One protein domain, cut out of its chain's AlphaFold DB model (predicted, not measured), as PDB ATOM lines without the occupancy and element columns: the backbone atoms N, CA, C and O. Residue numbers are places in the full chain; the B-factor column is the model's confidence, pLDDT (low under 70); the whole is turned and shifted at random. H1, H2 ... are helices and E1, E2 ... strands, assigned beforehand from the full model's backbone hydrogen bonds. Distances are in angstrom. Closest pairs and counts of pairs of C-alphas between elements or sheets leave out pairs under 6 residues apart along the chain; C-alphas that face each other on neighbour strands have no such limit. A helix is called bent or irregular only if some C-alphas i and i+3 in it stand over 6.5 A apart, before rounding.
ATOM      1  N   ILE A  45    -163.580 208.576  22.978       90.50
ATOM      2  CA  ILE A  45    -163.329 207.322  23.696       90.50
ATOM      3  C   ILE A  45    -164.350 206.311  23.182       90.50
ATOM      4  O   ILE A  45    -165.550 206.497  23.365       90.50
ATOM      5  N   THR A  46    -163.879 205.242  22.547       91.56
ATOM      6  CA  THR A  46    -164.747 204.222  21.962       91.56
ATOM      7  C   THR A  46    -164.930 203.054  22.925       91.56
ATOM      8  O   THR A  46    -163.953 202.457  23.380       91.56
ATOM      9  N   LEU A  47    -166.183 202.700  23.213       93.38
ATOM     10  CA  LEU A  47    -166.540 201.531  24.015       93.38
ATOM     11  C   LEU A  47    -166.968 200.389  23.091       93.38
ATOM     12  O   LEU A  47    -167.971 200.504  22.392       93.38
ATOM     13  N   ILE A  48    -166.240 199.273  23.108       92.00
ATOM     14  CA  ILE A  48    -166.690 198.029  22.473       92.00
ATOM     15  C   ILE A  48    -167.383 197.195  23.548       92.00
ATOM     16  O   ILE A  48    -166.723 196.613  24.414       92.00
ATOM     17  N   VAL A  49    -168.715 197.165  23.494       91.50
ATOM     18  CA  VAL A  49    -169.564 196.445  24.451       91.50
ATOM     19  C   VAL A  49    -169.940 195.079  23.881       91.50
ATOM     20  O   VAL A  49    -170.507 194.995  22.794       91.50
ATOM     21  N   PHE A  50    -169.649 194.001  24.607       90.19
ATOM     22  CA  PHE A  50    -169.915 192.632  24.154       90.19
ATOM     23  C   PHE A  50    -170.501 191.757  25.269       90.19
ATOM     24  O   PHE A  50    -170.296 191.999  26.459       90.19
ATOM     25  N   ASN A  51    -171.262 190.730  24.885       89.94
ATOM     26  CA  ASN A  51    -171.875 189.791  25.825       89.94
ATOM     27  C   ASN A  51    -170.866 188.717  26.256       89.94
ATOM     28  O   ASN A  51    -170.433 187.923  25.423       89.94
ATOM     29  N   LEU A  52    -170.548 188.644  27.552       89.12
ATOM     30  CA  LEU A  52    -169.642 187.624  28.086       89.12
ATOM     31  C   LEU A  52    -170.205 186.201  27.941       89.12
ATOM     32  O   LEU A  52    -169.440 185.267  27.726       89.12
ATOM     33  N   GLN A  53    -171.528 186.018  27.973       85.44
ATOM     34  CA  GLN A  53    -172.153 184.694  27.841       85.44
ATOM     35  C   GLN A  53    -171.949 184.054  26.463       85.44
ATOM     36  O   GLN A  53    -172.078 182.840  26.329       85.44
ATOM     37  N   ALA A  54    -171.659 184.856  25.433       79.19
ATOM     38  CA  ALA A  54    -171.404 184.347  24.087       79.19
ATOM     39  C   ALA A  54    -170.056 183.601  23.979       79.19
ATOM     40  O   ALA A  54    -169.829 182.887  23.001       79.19
ATOM     41  N   GLY A  55    -169.188 183.720  24.993       66.81
ATOM     42  CA  GLY A  55    -167.879 183.073  25.045       66.81
ATOM     43  C   GLY A  55    -166.849 183.674  24.079       66.81
ATOM     44  O   GLY A  55    -167.109 184.634  23.355       66.81
ATOM     45  N   SER A  56    -165.640 183.104  24.066       63.50
ATOM     46  CA  SER A  56    -164.515 183.569  23.237       63.50
ATOM     47  C   SER A  56    -164.644 183.201  21.752       63.50
ATOM     48  O   SER A  56    -164.029 183.847  20.897       63.50
ATOM     49  N   CYS A  57    -165.490 182.221  21.413       59.78
ATOM     50  CA  CYS A  57    -165.692 181.732  20.044       59.78
ATOM     51  C   CYS A  57    -166.232 182.794  19.069       59.78
ATOM     52  O   CYS A  57    -166.115 182.618  17.859       59.78
ATOM     53  N   THR A  58    -166.774 183.909  19.568       66.69
ATOM     54  CA  THR A  58    -167.279 185.020  18.750       66.69
ATOM     55  C   THR A  58    -166.324 186.214  18.682       66.69
ATOM     56  O   THR A  58    -166.725 187.263  18.185       66.69
ATOM     57  N   TYR A  59    -165.064 186.102  19.140       79.06
ATOM     58  CA  TYR A  59    -164.110 187.227  19.188       79.06
ATOM     59  C   TYR A  59    -164.048 188.037  17.886       79.06
ATOM     60  O   TYR A  59    -164.135 189.266  17.913       79.06
ATOM     61  N   LYS A  60    -163.898 187.354  16.745       77.19
ATOM     62  CA  LYS A  60    -163.690 188.001  15.443       77.19
ATOM     63  C   LYS A  60    -164.857 188.918  15.067       77.19
ATOM     64  O   LYS A  60    -164.626 190.026  14.592       77.19
ATOM     65  N   GLU A  61    -166.084 188.471  15.309       76.19
ATOM     66  CA  GLU A  61    -167.307 189.209  14.982       76.19
ATOM     67  C   GLU A  61    -167.682 190.219  16.071       76.19
ATOM     68  O   GLU A  61    -168.108 191.326  15.755       76.19
ATOM     69  N   ALA A  62    -167.490 189.857  17.343       75.38
ATOM     70  CA  ALA A  62    -167.920 190.648  18.492       75.38
ATOM     71  C   ALA A  62    -166.954 191.785  18.856       75.38
ATOM     72  O   ALA A  62    -167.392 192.806  19.376       75.38
ATOM     73  N   VAL A  63    -165.648 191.621  18.613       86.81
ATOM     74  CA  VAL A  63    -164.616 192.569  19.069       86.81
ATOM     75  C   VAL A  63    -163.607 192.894  17.969       86.81
ATOM     76  O   VAL A  63    -163.337 194.067  17.717       86.81
ATOM     77  N   GLY A  64    -163.050 191.885  17.294       88.00
ATOM     78  CA  GLY A  64    -161.971 192.078  16.318       88.00
ATOM     79  C   GLY A  64    -162.359 192.989  15.147       88.00
ATOM     80  O   GLY A  64    -161.625 193.925  14.826       88.00
ATOM     81  N   SER A  65    -163.532 192.760  14.553       83.81
ATOM     82  CA  SER A  65    -164.097 193.580  13.468       83.81
ATOM     83  C   SER A  65    -164.290 195.045  13.880       83.81
ATOM     84  O   SER A  65    -163.969 195.953  13.116       83.81
ATOM     85  N   TRP A  66    -164.753 195.289  15.109       87.12
ATOM     86  CA  TRP A  66    -164.969 196.629  15.647       87.12
ATOM     87  C   TRP A  66    -163.663 197.364  15.930       87.12
ATOM     88  O   TRP A  66    -163.567 198.544  15.598       87.12
ATOM     89  N   ILE A  67    -162.638 196.677  16.449       90.94
ATOM     90  CA  ILE A  67    -161.294 197.261  16.593       90.94
ATOM     91  C   ILE A  67    -160.786 197.735  15.226       90.94
ATOM     92  O   ILE A  67    -160.339 198.874  15.113       90.94
ATOM     93  N   ALA A  68    -160.896 196.896  14.190       87.62
ATOM     94  CA  ALA A  68    -160.467 197.250  12.840       87.62
ATOM     95  C   ALA A  68    -161.275 198.424  12.259       87.62
ATOM     96  O   ALA A  68    -160.690 199.342  11.690       87.62
ATOM     97  N   ASN A  69    -162.599 198.442  12.449       85.75
ATOM     98  CA  ASN A  69    -163.464 199.534  11.989       85.75
ATOM     99  C   ASN A  69    -163.094 200.872  12.642       85.75
ATOM    100  O   ASN A  69    -162.892 201.859  11.937       85.75
ATOM    101  N   VAL A  70    -162.960 200.905  13.971       89.19
ATOM    102  CA  VAL A  70    -162.601 202.124  14.713       89.19
ATOM    103  C   VAL A  70    -161.206 202.586  14.324       89.19
ATOM    104  O   VAL A  70    -161.024 203.750  13.986       89.19
ATOM    105  N   TYR A  71    -160.238 201.666  14.303       91.31
ATOM    106  CA  TYR A  71    -158.863 201.983  13.940       91.31
ATOM    107  C   TYR A  71    -158.761 202.539  12.522       91.31
ATOM    108  O   TYR A  71    -158.091 203.548  12.327       91.31
ATOM    109  N   SER A  72    -159.473 201.942  11.556       89.50
ATOM    110  CA  SER A  72    -159.440 202.375  10.156       89.50
ATOM    111  C   SER A  72    -159.776 203.856   9.991       89.50
ATOM    112  O   SER A  72    -159.173 204.518   9.155       89.50
ATOM    113  N   ARG A  73    -160.678 204.382  10.825       88.69
ATOM    114  CA  ARG A  73    -161.193 205.749  10.738       88.69
ATOM    115  C   ARG A  73    -160.529 206.715  11.720       88.69
ATOM    116  O   ARG A  73    -160.219 207.844  11.361       88.69
ATOM    117  N   ALA A  74    -160.287 206.271  12.949       90.31
ATOM    118  CA  ALA A  74    -159.735 207.081  14.028       90.31
ATOM    119  C   ALA A  74    -158.610 206.320  14.755       90.31
ATOM    120  O   ALA A  74    -158.816 205.832  15.872       90.31
ATOM    121  N   PRO A  75    -157.402 206.230  14.166       90.38
ATOM    122  CA  PRO A  75    -156.296 205.443  14.722       90.38
ATOM    123  C   PRO A  75    -155.842 205.912  16.115       90.38
ATOM    124  O   PRO A  75    -155.326 205.124  16.908       90.38
ATOM    125  N   ASP A  76    -156.082 207.182  16.444       88.88
ATOM    126  CA  ASP A  76    -155.760 207.779  17.743       88.88
ATOM    127  C   ASP A  76    -156.857 207.619  18.810       88.88
ATOM    128  O   ASP A  76    -156.620 207.955  19.978       88.88
ATOM    129  N   SER A  77    -158.042 207.113  18.441       89.81
ATOM    130  CA  SER A  77    -159.141 206.898  19.387       89.81
ATOM    131  C   SER A  77    -158.765 205.827  20.411       89.81
ATOM    132  O   SER A  77    -158.201 204.781  20.083       89.81
ATOM    133  N   ALA A  78    -159.073 206.091  21.682       91.19
ATOM    134  CA  ALA A  78    -158.874 205.115  22.747       91.19
ATOM    135  C   ALA A  78    -160.023 204.103  22.737       91.19
ATOM    136  O   ALA A  78    -161.183 204.500  22.812       91.19
ATOM    137  N   ILE A  79    -159.701 202.810  22.709       94.19
ATOM    138  CA  ILE A  79    -160.687 201.726  22.680       94.19
ATOM    139  C   ILE A  79    -160.718 201.036  24.045       94.19
ATOM    140  O   ILE A  79    -159.712 200.479  24.489       94.19
ATOM    141  N   LEU A  80    -161.873 201.050  24.711       95.38
ATOM    142  CA  LEU A  80    -162.123 200.304  25.945       95.38
ATOM    143  C   LEU A  80    -162.990 199.079  25.648       95.38
ATOM    144  O   LEU A  80    -163.953 199.157  24.886       95.38
ATOM    145  N   LEU A  81    -162.654 197.950  26.268       94.94
ATOM    146  CA  LEU A  81    -163.393 196.696  26.137       94.94
ATOM    147  C   LEU A  81    -164.327 196.534  27.337       94.94
ATOM    148  O   LEU A  81    -163.859 196.553  28.475       94.94
ATOM    149  N   VAL A  82    -165.625 196.366  27.085       95.00
ATOM    150  CA  VAL A  82    -166.655 196.271  28.129       95.00
ATOM    151  C   VAL A  82    -167.445 194.973  27.960       95.00
ATOM    152  O   VAL A  82    -168.249 194.829  27.042       95.00
ATOM    153  N   GLY A  83    -167.215 194.017  28.856       93.62
ATOM    154  CA  GLY A  83    -167.950 192.757  28.902       93.62
ATOM    155  C   GLY A  83    -169.189 192.886  29.783       93.62
ATOM    156  O   GLY A  83    -169.062 193.129  30.978       93.62
ATOM    157  N   THR A  84    -170.384 192.714  29.219       92.88
ATOM    158  CA  THR A  84    -171.663 192.764  29.950       92.88
ATOM    159  C   THR A  84    -172.215 191.363  30.261       92.88
ATOM    160  O   THR A  84    -171.678 190.360  29.790       92.88
ATOM    161  N   HIS A  85    -173.315 191.294  31.021       92.81
ATOM    162  CA  HIS A  85    -173.977 190.074  31.516       92.81
ATOM    163  C   HIS A  85    -173.120 189.239  32.482       92.81
ATOM    164  O   HIS A  85    -173.278 188.022  32.575       92.81
ATOM    165  N   ALA A  86    -172.232 189.889  33.242       91.62
ATOM    166  CA  ALA A  86    -171.394 189.214  34.234       91.62
ATOM    167  C   ALA A  86    -172.200 188.494  35.333       91.62
ATOM    168  O   ALA A  86    -171.741 187.498  35.876       91.62
ATOM    169  N   ASP A  87    -173.423 188.947  35.633       91.50
ATOM    170  CA  ASP A  87    -174.318 188.325  36.622       91.50
ATOM    171  C   ASP A  87    -174.809 186.927  36.230       91.50
ATOM    172  O   ASP A  87    -175.366 186.211  37.061       91.50
ATOM    173  N   CYS A  88    -174.626 186.546  34.967       91.38
ATOM    174  CA  CYS A  88    -174.996 185.233  34.461       91.38
ATOM    175  C   CYS A  88    -173.841 184.222  34.480       91.38
ATOM    176  O   CYS A  88    -174.040 183.091  34.040       91.38
ATOM    177  N   LEU A  89    -172.657 184.627  34.940       90.31
ATOM    178  CA  LEU A  89    -171.443 183.820  34.955       90.31
ATOM    179  C   LEU A  89    -170.855 183.786  36.366       90.31
ATOM    180  O   LEU A  89    -171.074 184.690  37.176       90.31
ATOM    181  N   ASN A  90    -170.093 182.742  36.668       91.75
ATOM    182  CA  ASN A  90    -169.289 182.702  37.884       91.75
ATOM    183  C   ASN A  90    -167.926 183.393  37.677       91.75
ATOM    184  O   ASN A  90    -167.520 183.702  36.557       91.75
ATOM    185  N   ILE A  91    -167.207 183.647  38.775       89.81
ATOM    186  CA  ILE A  91    -165.929 184.380  38.751       89.81
ATOM    187  C   ILE A  91    -164.878 183.651  37.892       89.81
ATOM    188  O   ILE A  91    -164.170 184.291  37.122       89.81
ATOM    189  N   GLU A  92    -164.813 182.318  37.962       91.19
ATOM    190  CA  GLU A  92    -163.836 181.518  37.207       91.19
ATOM    191  C   GLU A  92    -164.101 181.552  35.690       91.19
ATOM    192  O   GLU A  92    -163.164 181.615  34.887       91.19
ATOM    193  N   GLU A  93    -165.375 181.545  35.288       90.38
ATOM    194  CA  GLU A  93    -165.809 181.695  33.896       90.38
ATOM    195  C   GLU A  93    -165.440 183.078  33.355       90.38
ATOM    196  O   GLU A  93    -164.845 183.181  32.280       90.38
ATOM    197  N   VAL A  94    -165.735 184.137  34.116       90.19
ATOM    198  CA  VAL A  94    -165.378 185.519  33.762       90.19
ATOM    199  C   VAL A  94    -163.865 185.665  33.594       90.19
ATOM    200  O   VAL A  94    -163.408 186.188  32.573       90.19
ATOM    201  N   ASP A  95    -163.074 185.167  34.544       90.75
ATOM    202  CA  ASP A  95    -161.607 185.221  34.489       90.75
ATOM    203  C   ASP A  95    -161.048 184.452  33.285       90.75
ATOM    204  O   ASP A  95    -160.048 184.845  32.680       90.75
ATOM    205  N   THR A  96    -161.692 183.347  32.911       91.31
ATOM    206  CA  THR A  96    -161.292 182.551  31.748       91.31
ATOM    207  C   THR A  96    -161.594 183.282  30.445       91.31
ATOM    208  O   THR A  96    -160.686 183.469  29.636       91.31
ATOM    209  N   ILE A  97    -162.822 183.779  30.276       89.94
ATOM    210  CA  ILE A  97    -163.251 184.497  29.068       89.94
ATOM    211  C   ILE A  97    -162.432 185.776  28.869       89.94
ATOM    212  O   ILE A  97    -161.975 186.050  27.761       89.94
ATOM    213  N   THR A  98    -162.206 186.556  29.930       90.88
ATOM    214  CA  THR A  98    -161.428 187.804  29.854       90.88
ATOM    215  C   THR A  98    -159.963 187.550  29.502       90.88
ATOM    216  O   THR A  98    -159.404 188.258  28.663       90.88
ATOM    217  N   ARG A  99    -159.342 186.513  30.075       91.44
ATOM    218  CA  ARG A  99    -157.968 186.107  29.747       91.44
ATOM    219  C   ARG A  99    -157.839 185.628  28.303       91.44
ATOM    220  O   ARG A  99    -156.913 186.050  27.610       91.44
ATOM    221  N   GLU A 100    -158.757 184.783  27.839       90.81
ATOM    222  CA  GLU A 100    -158.795 184.330  26.445       90.81
ATOM    223  C   GLU A 100    -158.985 185.504  25.483       90.81
ATOM    224  O   GLU A 100    -158.265 185.615  24.490       90.81
ATOM    225  N   LEU A 101    -159.890 186.429  25.813       90.94
ATOM    226  CA  LEU A 101    -160.138 187.632  25.028       90.94
ATOM    227  C   LEU A 101    -158.898 188.524  24.937       90.94
ATOM    228  O   LEU A 101    -158.523 188.937  23.843       90.94
ATOM    229  N   LEU A 102    -158.243 188.823  26.062       91.94
ATOM    230  CA  LEU A 102    -157.034 189.653  26.083       91.94
ATOM    231  C   LEU A 102    -155.881 188.988  25.327       91.94
ATOM    232  O   LEU A 102    -155.111 189.677  24.651       91.94
ATOM    233  N   SER A 103    -155.784 187.658  25.391       92.00
ATOM    234  CA  SER A 103    -154.842 186.892  24.575       92.00
ATOM    235  C   SER A 103    -155.159 187.010  23.081       92.00
ATOM    236  O   SER A 103    -154.255 187.258  22.284       92.00
ATOM    237  N   ALA A 104    -156.431 186.892  22.690       91.50
ATOM    238  CA  ALA A 104    -156.874 187.049  21.304       91.50
ATOM    239  C   ALA A 104    -156.644 188.475  20.774       91.50
ATOM    240  O   ALA A 104    -156.137 188.640  19.667       91.50
ATOM    241  N   VAL A 105    -156.932 189.506  21.577       92.25
ATOM    242  CA  VAL A 105    -156.629 190.912  21.255       92.25
ATOM    243  C   VAL A 105    -155.129 191.109  21.081       92.25
ATOM    244  O   VAL A 105    -154.705 191.689  20.088       92.25
ATOM    245  N   SER A 106    -154.316 190.596  22.004       92.62
ATOM    246  CA  SER A 106    -152.857 190.723  21.919       92.62
ATOM    247  C   SER A 106    -152.296 190.029  20.676       92.62
ATOM    248  O   SER A 106    -151.432 190.599  20.012       92.62
ATOM    249  N   SER A 107    -152.818 188.846  20.327       92.69
ATOM    250  CA  SER A 107    -152.478 188.156  19.078       92.69
ATOM    251  C   SER A 107    -152.844 189.014  17.872       92.69
ATOM    252  O   SER A 107    -151.968 189.336  17.083       92.69
ATOM    253  N   HIS A 108    -154.090 189.486  17.790       90.56
ATOM    254  CA  HIS A 108    -154.576 190.300  16.675       90.56
ATOM    255  C   HIS A 108    -153.744 191.580  16.472       90.56
ATOM    256  O   HIS A 108    -153.369 191.904  15.347       90.56
ATOM    257  N   LEU A 109    -153.397 192.295  17.548       91.56
ATOM    258  CA  LEU A 109    -152.537 193.483  17.462       91.56
ATOM    259  C   LEU A 109    -151.112 193.137  16.992       91.56
ATOM    260  O   LEU A 109    -150.509 193.901  16.237       91.56
ATOM    261  N   SER A 110    -150.574 191.993  17.427       91.94
ATOM    262  CA  SER A 110    -149.253 191.513  17.015       91.94
ATOM    263  C   SER A 110    -149.237 191.082  15.547       91.94
ATOM    264  O   SER A 110    -148.316 191.451  14.817       91.94
ATOM    265  N   ASP A 111    -150.286 190.386  15.104       90.56
ATOM    266  CA  ASP A 111    -150.493 189.953  13.722       90.56
ATOM    267  C   ASP A 111    -150.580 191.172  12.794       90.56
ATOM    268  O   ASP A 111    -149.817 191.265  11.834       90.56
ATOM    269  N   MET A 112    -151.387 192.182  13.146       88.75
ATOM    270  CA  MET A 112    -151.449 193.443  12.394       88.75
ATOM    271  C   MET A 112    -150.087 194.147  12.312       88.75
ATOM    272  O   MET A 112    -149.671 194.588  11.239       88.75
ATOM    273  N   ALA A 113    -149.354 194.241  13.426       90.00
ATOM    274  CA  ALA A 113    -148.034 194.868  13.431       90.00
ATOM    275  C   ALA A 113    -147.014 194.080  12.588       90.00
ATOM    276  O   ALA A 113    -146.168 194.674  11.915       90.00
ATOM    277  N   SER A 114    -147.081 192.748  12.619       91.94
ATOM    278  CA  SER A 114    -146.265 191.858  11.788       91.94
ATOM    279  C   SER A 114    -146.580 192.034  10.302       91.94
ATOM    280  O   SER A 114    -145.662 192.174   9.485       91.94
ATOM    281  N   ASP A 115    -147.862 192.128   9.950       89.31
ATOM    282  CA  ASP A 115    -148.323 192.362   8.583       89.31
ATOM    283  C   ASP A 115    -147.826 193.706   8.047       89.31
ATOM    284  O   ASP A 115    -147.302 193.773   6.930       89.31
ATOM    285  N   PHE A 116    -147.905 194.773   8.849       89.69
ATOM    286  CA  PHE A 116    -147.382 196.087   8.467       89.69
ATOM    287  C   PHE A 116    -145.868 196.072   8.264       89.69
ATOM    288  O   PHE A 116    -145.384 196.608   7.264       89.69
ATOM    289  N   ARG A 117    -145.106 195.415   9.150       90.88
ATOM    290  CA  ARG A 117    -143.648 195.267   8.987       90.88
ATOM    291  C   ARG A 117    -143.298 194.471   7.732       90.88
ATOM    292  O   ARG A 117    -142.465 194.911   6.947       90.88
ATOM    293  N   THR A 118    -143.987 193.359   7.491       90.88
ATOM    294  CA  THR A 118    -143.784 192.521   6.300       90.88
ATOM    295  C   THR A 118    -144.071 193.301   5.014       90.88
ATOM    296  O   THR A 118    -143.328 193.203   4.035       90.88
ATOM    297  N   ARG A 119    -145.140 194.107   5.002       88.19
ATOM    298  CA  ARG A 119    -145.467 195.014   3.889       88.19
ATOM    299  C   ARG A 119    -144.388 196.074   3.693       88.19
ATOM    300  O   ARG A 119    -143.945 196.276   2.564       88.19
ATOM    301  N   LEU A 120    -143.927 196.699   4.776       89.62
ATOM    302  CA  LEU A 120    -142.861 197.695   4.727       89.62
ATOM    303  C   LEU A 120    -141.575 197.111   4.130       89.62
ATOM    304  O   LEU A 120    -141.010 197.701   3.213       89.62
ATOM    305  N   GLU A 121    -141.149 195.929   4.573       89.12
ATOM    306  CA  GLU A 121    -139.967 195.255   4.028       89.12
ATOM    307  C   GLU A 121    -140.110 194.948   2.532       89.12
ATOM    308  O   GLU A 121    -139.167 195.142   1.760       89.12
ATOM    309  N   LYS A 122    -141.292 194.486   2.098       86.94
ATOM    310  CA  LYS A 122    -141.587 194.252   0.675       86.94
ATOM    311  C   LYS A 122    -141.490 195.550  -0.131       86.94
ATOM    312  O   LYS A 122    -140.867 195.549  -1.194       86.94
ATOM    313  N   LEU A 123    -142.043 196.654   0.374       84.06
ATOM    314  CA  LEU A 123    -141.975 197.968  -0.273       84.06
ATOM    315  C   LEU A 123    -140.542 198.515  -0.325       84.06
ATOM    316  O   LEU A 123    -140.113 199.000  -1.369       84.06
ATOM    317  N   GLU A 124    -139.770 198.398   0.756       84.81
ATOM    318  CA  GLU A 124    -138.380 198.863   0.800       84.81
ATOM    319  C   GLU A 124    -137.467 198.052  -0.133       84.81
ATOM    320  O   GLU A 124    -136.597 198.627  -0.792       84.81
ATOM    321  N   LYS A 125    -137.690 196.735  -0.260       83.25
ATOM    322  CA  LYS A 125    -137.006 195.892  -1.258       83.25
ATOM    323  C   LYS A 125    -137.332 196.338  -2.687       83.25
ATOM    324  O   LYS A 125    -136.413 196.504  -3.487       83.25
ATOM    325  N   ARG A 126    -138.609 196.600  -2.996       75.81
ATOM    326  CA  ARG A 126    -139.037 197.109  -4.317       75.81
ATOM    327  C   ARG A 126    -138.436 198.486  -4.628       75.81
ATOM    328  O   ARG A 126    -137.929 198.685  -5.729       75.81
ATOM    329  N   ASN A 127    -138.400 199.391  -3.649       75.56
ATOM    330  CA  ASN A 127    -137.841 200.741  -3.793       75.56
ATOM    331  C   ASN A 127    -136.327 200.747  -4.096       75.56
ATOM    332  O   ASN A 127    -135.834 201.616  -4.808       75.56
ATOM    333  N   LYS A 128    -135.567 199.766  -3.583       71.00
ATOM    334  CA  LYS A 128    -134.131 199.617  -3.897       71.00
ATOM    335  C   LYS A 128    -133.874 199.101  -5.317       71.00
ATOM    336  O   LYS A 128    -132.819 199.383  -5.873       71.00
ATOM    337  N   SER A 129    -134.817 198.344  -5.882       60.66
ATOM    338  CA  SER A 129    -134.666 197.683  -7.183       60.66
ATOM    339  C   SER A 129    -135.045 198.561  -8.378       60.66
ATOM    340  O   SER A 129    -134.598 198.270  -9.484       60.66
ATOM    341  N   LYS A 130    -135.873 199.597  -8.193       59.12
ATOM    342  CA  LYS A 130    -136.340 200.474  -9.276       59.12
ATOM    343  C   LYS A 130    -135.826 201.898  -9.070       59.12
ATOM    344  O   LYS A 130    -136.095 202.530  -8.053       59.12
ATOM    345  N   GLU A 131    -135.045 202.398 -10.027       55.81
ATOM    346  CA  GLU A 131    -134.565 203.785 -10.014       55.81
ATOM    347  C   GLU A 131    -135.665 204.764 -10.464       55.81
ATOM    348  O   GLU A 131    -135.787 205.857  -9.908       55.81
ATOM    349  N   SER A 132    -136.546 204.324 -11.372       54.94
ATOM    350  CA  SER A 132    -137.796 204.995 -11.739       54.94
ATOM    351  C   SER A 132    -138.868 204.818 -10.651       54.94
ATOM    352  O   SER A 132    -139.094 203.723 -10.139       54.94
ATOM    353  N   GLY A 133    -139.531 205.913 -10.259       59.97
ATOM    354  CA  GLY A 133    -140.650 205.878  -9.307       59.97
ATOM    355  C   GLY A 133    -140.289 205.914  -7.813       59.97
ATOM    356  O   GLY A 133    -141.188 205.756  -6.988       59.97
ATOM    357  N   ARG A 134    -139.025 206.171  -7.423       68.00
ATOM    358  CA  ARG A 134    -138.608 206.275  -5.998       68.00
ATOM    359  C   ARG A 134    -139.494 207.205  -5.164       68.00
ATOM    360  O   ARG A 134    -139.778 206.900  -4.011       68.00
ATOM    361  N   GLU A 135    -139.938 208.323  -5.736       69.25
ATOM    362  CA  GLU A 135    -140.806 209.277  -5.036       69.25
ATOM    363  C   GLU A 135    -142.189 208.682  -4.726       69.25
ATOM    364  O   GLU A 135    -142.682 208.816  -3.609       69.25
ATOM    365  N   ALA A 136    -142.770 207.916  -5.657       69.25
ATOM    366  CA  ALA A 136    -144.047 207.237  -5.439       69.25
ATOM    367  C   ALA A 136    -143.952 206.165  -4.340       69.25
ATOM    368  O   ALA A 136    -144.867 206.016  -3.529       69.25
ATOM    369  N   TYR A 137    -142.817 205.464  -4.237       78.19
ATOM    370  CA  TYR A 137    -142.578 204.529  -3.133       78.19
ATOM    371  C   TYR A 137    -142.348 205.231  -1.792       78.19
ATOM    372  O   TYR A 137    -142.720 204.666  -0.763       78.19
ATOM    373  N   LYS A 138    -141.782 206.448  -1.759       80.75
ATOM    374  CA  LYS A 138    -141.610 207.200  -0.503       80.75
ATOM    375  C   LYS A 138    -142.949 207.475   0.176       80.75
ATOM    376  O   LYS A 138    -143.042 207.252   1.379       80.75
ATOM    377  N   GLY A 139    -143.969 207.887  -0.582       81.50
ATOM    378  CA  GLY A 139    -145.322 208.111  -0.057       81.50
ATOM    379  C   GLY A 139    -145.922 206.843   0.558       81.50
ATOM    380  O   GLY A 139    -146.286 206.843   1.735       81.50
ATOM    381  N   LYS A 140    -145.915 205.725  -0.187       86.25
ATOM    382  CA  LYS A 140    -146.377 204.414   0.315       86.25
ATOM    383  C   LYS A 140    -145.629 203.987   1.586       86.25
ATOM    384  O   LYS A 140    -146.236 203.542   2.559       86.25
ATOM    385  N   VAL A 141    -144.303 204.135   1.595       87.25
ATOM    386  CA  VAL A 141    -143.447 203.784   2.739       87.25
ATOM    387  C   VAL A 141    -143.749 204.664   3.951       87.25
ATOM    388  O   VAL A 141    -143.823 204.144   5.062       87.25
ATOM    389  N   ALA A 142    -143.932 205.973   3.761       88.69
ATOM    390  CA  ALA A 142    -144.270 206.900   4.838       88.69
ATOM    391  C   ALA A 142    -145.619 206.548   5.480       88.69
ATOM    392  O   ALA A 142    -145.698 206.479   6.706       88.69
ATOM    393  N   ARG A 143    -146.636 206.224   4.667       89.19
ATOM    394  CA  ARG A 143    -147.955 205.783   5.143       89.19
ATOM    395  C   ARG A 143    -147.856 204.537   6.024       89.19
ATOM    396  O   ARG A 143    -148.281 204.560   7.175       89.19
ATOM    397  N   ILE A 144    -147.216 203.468   5.539       89.81
ATOM    398  CA  ILE A 144    -147.062 202.232   6.329       89.81
ATOM    399  C   ILE A 144    -146.201 202.462   7.584       89.81
ATOM    400  O   ILE A 144    -146.498 201.904   8.640       89.81
ATOM    401  N   LYS A 145    -145.162 203.310   7.516       91.19
ATOM    402  CA  LYS A 145    -144.372 203.695   8.700       91.19
ATOM    403  C   LYS A 145    -145.223 204.400   9.751       91.19
ATOM    404  O   LYS A 145    -145.060 204.090  10.928       91.19
ATOM    405  N   SER A 146    -146.127 205.285   9.332       90.69
ATOM    406  CA  SER A 146    -147.088 205.937  10.225       90.69
ATOM    407  C   SER A 146    -147.954 204.897  10.944       90.69
ATOM    408  O   SER A 146    -147.954 204.868  12.169       90.69
ATOM    409  N   LEU A 147    -148.554 203.947  10.212       90.94
ATOM    410  CA  LEU A 147    -149.387 202.880  10.796       90.94
ATOM    411  C   LEU A 147    -148.637 202.001  11.814       90.94
ATOM    412  O   LEU A 147    -149.200 201.581  12.821       90.94
ATOM    413  N   ILE A 148    -147.345 201.734  11.586       90.50
ATOM    414  CA  ILE A 148    -146.500 200.999  12.545       90.50
ATOM    415  C   ILE A 148    -146.256 201.822  13.820       90.50
ATOM    416  O   ILE A 148    -146.161 201.256  14.910       90.50
ATOM    417  N   GLN A 149    -146.120 203.144  13.689       90.81
ATOM    418  CA  GLN A 149    -145.887 204.062  14.808       90.81
ATOM    419  C   GLN A 149    -147.162 204.340  15.616       90.81
ATOM    420  O   GLN A 149    -147.065 204.653  16.802       90.81
ATOM    421  N   THR A 150    -148.339 204.189  15.006       90.31
ATOM    422  CA  THR A 150    -149.647 204.446  15.621       90.31
ATOM    423  C   THR A 150    -150.511 203.178  15.674       90.31
ATOM    424  O   THR A 150    -151.537 203.099  15.005       90.31
ATOM    425  N   PRO A 151    -150.143 202.150  16.466       91.19
ATOM    426  CA  PRO A 151    -150.967 200.950  16.600       91.19
ATOM    427  C   PRO A 151    -152.307 201.252  17.302       91.19
ATOM    428  O   PRO A 151    -152.395 202.223  18.065       91.19
ATOM    429  N   PRO A 152    -153.337 200.398  17.129       91.94
ATOM    430  CA  PRO A 152    -154.628 200.580  17.787       91.94
ATOM    431  C   PRO A 152    -154.500 200.709  19.312       91.94
ATOM    432  O   PRO A 152    -153.903 199.860  19.981       91.94
ATOM    433  N   ARG A 153    -155.102 201.758  19.887       92.25
ATOM    434  CA  ARG A 153    -155.008 202.079  21.323       92.25
ATOM    435  C   ARG A 153    -156.054 201.329  22.151       92.25
ATOM    436  O   ARG A 153    -156.949 201.938  22.739       92.25
ATOM    437  N   VAL A 154    -155.940 200.004  22.200       94.06
ATOM    438  CA  VAL A 154    -156.850 199.132  22.964       94.06
ATOM    439  C   VAL A 154    -156.403 199.015  24.424       94.06
ATOM    440  O   VAL A 154    -155.229 198.779  24.715       94.06
ATOM    441  N   ALA A 155    -157.339 199.173  25.362       91.00
ATOM    442  CA  ALA A 155    -157.081 198.989  26.784       91.00
ATOM    443  C   ALA A 155    -156.654 197.546  27.101       91.00
ATOM    444  O   ALA A 155    -157.244 196.582  26.623       91.00
ATOM    445  N   LYS A 156    -155.649 197.399  27.974       89.81
ATOM    446  CA  LYS A 156    -155.147 196.092  28.447       89.81
ATOM    447  C   LYS A 156    -156.030 195.443  29.521       89.81
ATOM    448  O   LYS A 156    -155.688 194.387  30.039       89.81
ATOM    449  N   HIS A 157    -157.124 196.102  29.882       91.69
ATOM    450  CA  HIS A 157    -158.075 195.672  30.893       91.69
ATOM    451  C   HIS A 157    -159.471 195.612  30.268       91.69
ATOM    452  O   HIS A 157    -159.829 196.481  29.469       91.69
ATOM    453  N   VAL A 158    -160.230 194.579  30.634       92.88
ATOM    454  CA  VAL A 158    -161.628 194.395  30.237       92.88
ATOM    455  C   VAL A 158    -162.500 194.796  31.414       92.88
ATOM    456  O   VAL A 158    -162.439 194.154  32.459       92.88
ATOM    457  N   PHE A 159    -163.339 195.811  31.224       95.50
ATOM    458  CA  PHE A 159    -164.317 196.213  32.227       95.50
ATOM    459  C   PHE A 159    -165.447 195.189  32.248       95.50
ATOM    460  O   PHE A 159    -166.195 195.061  31.278       95.50
ATOM    461  N   VAL A 160    -165.556 194.437  33.339       94.31
ATOM    462  CA  VAL A 160    -166.601 193.427  33.523       94.31
ATOM    463  C   VAL A 160    -167.770 194.062  34.260       94.31
ATOM    464  O   VAL A 160    -167.639 194.449  35.419       94.31
ATOM    465  N   ILE A 161    -168.922 194.151  33.597       95.75
ATOM    466  CA  ILE A 161    -170.107 194.814  34.133       95.75
ATOM    467  C   ILE A 161    -171.339 193.906  34.140       95.75
ATOM    468  O   ILE A 161    -171.479 192.965  33.354       95.75
ATOM    469  N   SER A 162    -172.292 194.241  35.003       92.69
ATOM    470  CA  SER A 162    -173.660 193.738  34.910       92.69
ATOM    471  C   SER A 162    -174.629 194.907  34.952       92.69
ATOM    472  O   SER A 162    -174.662 195.665  35.918       92.69
ATOM    473  N   SER A 163    -175.475 195.021  33.930       89.31
ATOM    474  CA  SER A 163    -176.586 195.979  33.929       89.31
ATOM    475  C   SER A 163    -177.669 195.613  34.953       89.31
ATOM    476  O   SER A 163    -178.448 196.475  35.345       89.31
ATOM    477  N   LYS A 164    -177.728 194.349  35.406       90.94
ATOM    478  CA  LYS A 164    -178.723 193.868  36.376       90.94
ATOM    479  C   LYS A 164    -178.331 194.181  37.817       90.94
ATOM    480  O   LYS A 164    -179.179 194.595  38.601       90.94
ATOM    481  N   THR A 165    -177.071 193.945  38.180       90.31
ATOM    482  CA  THR A 165    -176.566 194.170  39.546       90.31
ATOM    483  C   THR A 165    -175.821 195.493  39.687       90.31
ATOM    484  O   THR A 165    -175.477 195.870  40.803       90.31
ATOM    485  N   THR A 166    -175.568 196.198  38.580       90.50
ATOM    486  CA  THR A 166    -174.747 197.420  38.485       90.50
ATOM    487  C   THR A 166    -173.276 197.238  38.881       90.50
ATOM    488  O   THR A 166    -172.527 198.209  38.978       90.50
ATOM    489  N   SER A 167    -172.823 195.992  39.070       91.50
ATOM    490  CA  SER A 167    -171.426 195.693  39.393       91.50
ATOM    491  C   SER A 167    -170.491 196.136  38.264       91.50
ATOM    492  O   SER A 167    -170.836 195.990  37.093       91.50
ATOM    493  N   GLY A 168    -169.311 196.655  38.616       90.81
ATOM    494  CA  GLY A 168    -168.264 197.072  37.670       90.81
ATOM    495  C   GLY A 168    -168.506 198.412  36.959       90.81
ATOM    496  O   GLY A 168    -167.567 198.993  36.424       90.81
ATOM    497  N   ILE A 169    -169.730 198.955  36.990       93.12
ATOM    498  CA  ILE A 169    -170.054 200.231  36.326       93.12
ATOM    499  C   ILE A 169    -169.293 201.406  36.963       93.12
ATOM    500  O   ILE A 169    -168.798 202.266  36.241       93.12
ATOM    501  N   ALA A 170    -169.132 201.418  38.292       92.81
ATOM    502  CA  ALA A 170    -168.424 202.489  39.003       92.81
ATOM    503  C   ALA A 170    -166.939 202.608  38.601       92.81
ATOM    504  O   ALA A 170    -166.418 203.711  38.457       92.81
ATOM    505  N   GLU A 171    -166.263 201.477  38.370       93.69
ATOM    506  CA  GLU A 171    -164.866 201.446  37.912       93.69
ATOM    507  C   GLU A 171    -164.728 201.985  36.478       93.69
ATOM    508  O   GLU A 171    -163.796 202.735  36.158       93.69
ATOM    509  N   LEU A 172    -165.682 201.629  35.610       94.25
ATOM    510  CA  LEU A 172    -165.754 202.153  34.249       94.25
ATOM    511  C   LEU A 172    -165.982 203.672  34.257       94.25
ATOM    512  O   LEU A 172    -165.277 204.393  33.553       94.25
ATOM    513  N   GLU A 173    -166.911 204.162  35.082       93.31
ATOM    514  CA  GLU A 173    -167.188 205.593  35.261       93.31
ATOM    515  C   GLU A 173    -165.935 206.369  35.691       93.31
ATOM    516  O   GLU A 173    -165.568 207.352  35.045       93.31
ATOM    517  N   GLU A 174    -165.223 205.902  36.718       93.31
ATOM    518  CA  GLU A 174    -163.992 206.549  37.183       93.31
ATOM    519  C   GLU A 174    -162.922 206.597  36.082       93.31
ATOM    520  O   GLU A 174    -162.248 207.615  35.888       93.31
ATOM    521  N   THR A 175    -162.802 205.523  35.295       93.31
ATOM    522  CA  THR A 175    -161.878 205.490  34.157       93.31
ATOM    523  C   THR A 175    -162.263 206.487  33.066       93.31
ATOM    524  O   THR A 175    -161.377 207.156  32.526       93.31
ATOM    525  N   LEU A 176    -163.551 206.612  32.740       92.25
ATOM    526  CA  LEU A 176    -164.036 207.583  31.756       92.25
ATOM    527  C   LEU A 176    -163.746 209.019  32.200       92.25
ATOM    528  O   LEU A 176    -163.192 209.792  31.420       92.25
ATOM    529  N   ILE A 177    -164.022 209.349  33.465       91.44
ATOM    530  CA  ILE A 177    -163.721 210.660  34.064       91.44
ATOM    531  C   ILE A 177    -162.222 210.960  33.978       91.44
ATOM    532  O   ILE A 177    -161.816 212.039  33.543       91.44
ATOM    533  N   ARG A 178    -161.378 209.996  34.363       90.81
ATOM    534  CA  ARG A 178    -159.921 210.150  34.304       90.81
ATOM    535  C   ARG A 178    -159.440 210.403  32.876       90.81
ATOM    536  O   ARG A 178    -158.645 211.312  32.663       90.81
ATOM    537  N   LYS A 179    -159.937 209.639  31.899       88.62
ATOM    538  CA  LYS A 179    -159.580 209.810  30.483       88.62
ATOM    539  C   LYS A 179    -160.079 211.122  29.887       88.62
ATOM    540  O   LYS A 179    -159.380 211.701  29.064       88.62
ATOM    541  N   ALA A 180    -161.243 211.608  30.308       85.50
ATOM    542  CA  ALA A 180    -161.733 212.922  29.904       85.50
ATOM    543  C   ALA A 180    -160.782 214.035  30.380       85.50
ATOM    544  O   ALA A 180    -160.426 214.923  29.610       85.50
ATOM    545  N   ARG A 181    -160.282 213.932  31.619       86.81
ATOM    546  CA  ARG A 181    -159.327 214.891  32.200       86.81
ATOM    547  C   ARG A 181    -157.930 214.851  31.573       86.81
ATOM    548  O   ARG A 181    -157.240 215.863  31.614       86.81
ATOM    549  N   GLU A 182    -157.521 213.732  30.969       83.69
ATOM    550  CA  GLU A 182    -156.262 213.640  30.201       83.69
ATOM    551  C   GLU A 182    -156.248 214.598  28.992       83.69
ATOM    552  O   GLU A 182    -155.174 214.976  28.529       83.69
ATOM    553  N   LYS A 183    -157.423 215.004  28.487       72.00
ATOM    554  CA  LYS A 183    -157.592 215.926  27.352       72.00
ATOM    555  C   LYS A 183    -158.157 217.284  27.789       72.00
ATOM    556  O   LYS A 183    -159.032 217.832  27.123       72.00
TER     557      LYS A 183
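This is residues 45 to 183 of the 734 residues of the protein "uncharacterized protein LOC106166304" of Lingula unguis (UniProt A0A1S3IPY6). A small, twisted parallel sheet of three strands has H1 and the first part of H2 over one face and H4 over the other, three layers; the long helical hairpin H2 and H3 runs far past the sheet and makes the longest axis. The printed part has 139 residues, in the order E1 H1 E2 H2 H3 E3 H4, mixed helices and strands, sheet order E1 E2 E3. It is loose, radius of gyration of the C-alphas 19.0 A, and flat, spanning 66 by 35 by 17 A.

E1, residues 45 to 51, is the parallel neighbour of E2, residues 78 to 84, with N 48 and O 80 2.9 A apart. H1, residues 56 to 73, is on the sheet at a height of 9.2 A, over E1 and E2. E3, residues 153 to 160, bends by 66 degrees at residue 156 and is parallel to E2, with N 155 and O 79 2.8 A apart. H2, residues 91 to 129, is on the same face as H1, over E3, Thr 98 and Val 158 having the closest C-alphas, 6.6 A. H1 and H2 touch at a steep tilt of 45 degrees, closest C-alphas Ser 56 and Ile 97, 6.0 A. H3, residues 134 to 149, forms a hairpin with H2, a shallow tilt of 17 degrees, opposite ways, closest C-alphas Asn 127 and Arg 134, 6.0 A. H4, residues 169 to 181, is on the opposite face, over E2. Every O i to N i+4 pair is within hydrogen-bond range in H2 and H4, 8 of 14 in H1 and 11 of 12 in H3. E1, H1, E2 and E2, H2 H3, E3 are strand-helix-strand units, parallel neighbour strands with helices between, both crossovers right-handed.

E1 begins at C-alpha 45 (-163.329, 207.322, 23.696) and is 19.6 A long. H1, 25.7 A, is irregular: C-alphas 57 and 60 are 8.0 A apart. E2 is 19.2 A, H2 57.1 A, H3 22.2 A, E3 18.9 A. H4, 18.6 A, ends at C-alpha 181 (-159.327, 214.891, 32.200).

The C-alphas farthest apart, of Glu 131 and Thr 165, are 65.7 A apart. The printed part has no cut and no long link. pLDDT is under 70 at residues 55 to 58 and 129 to 136.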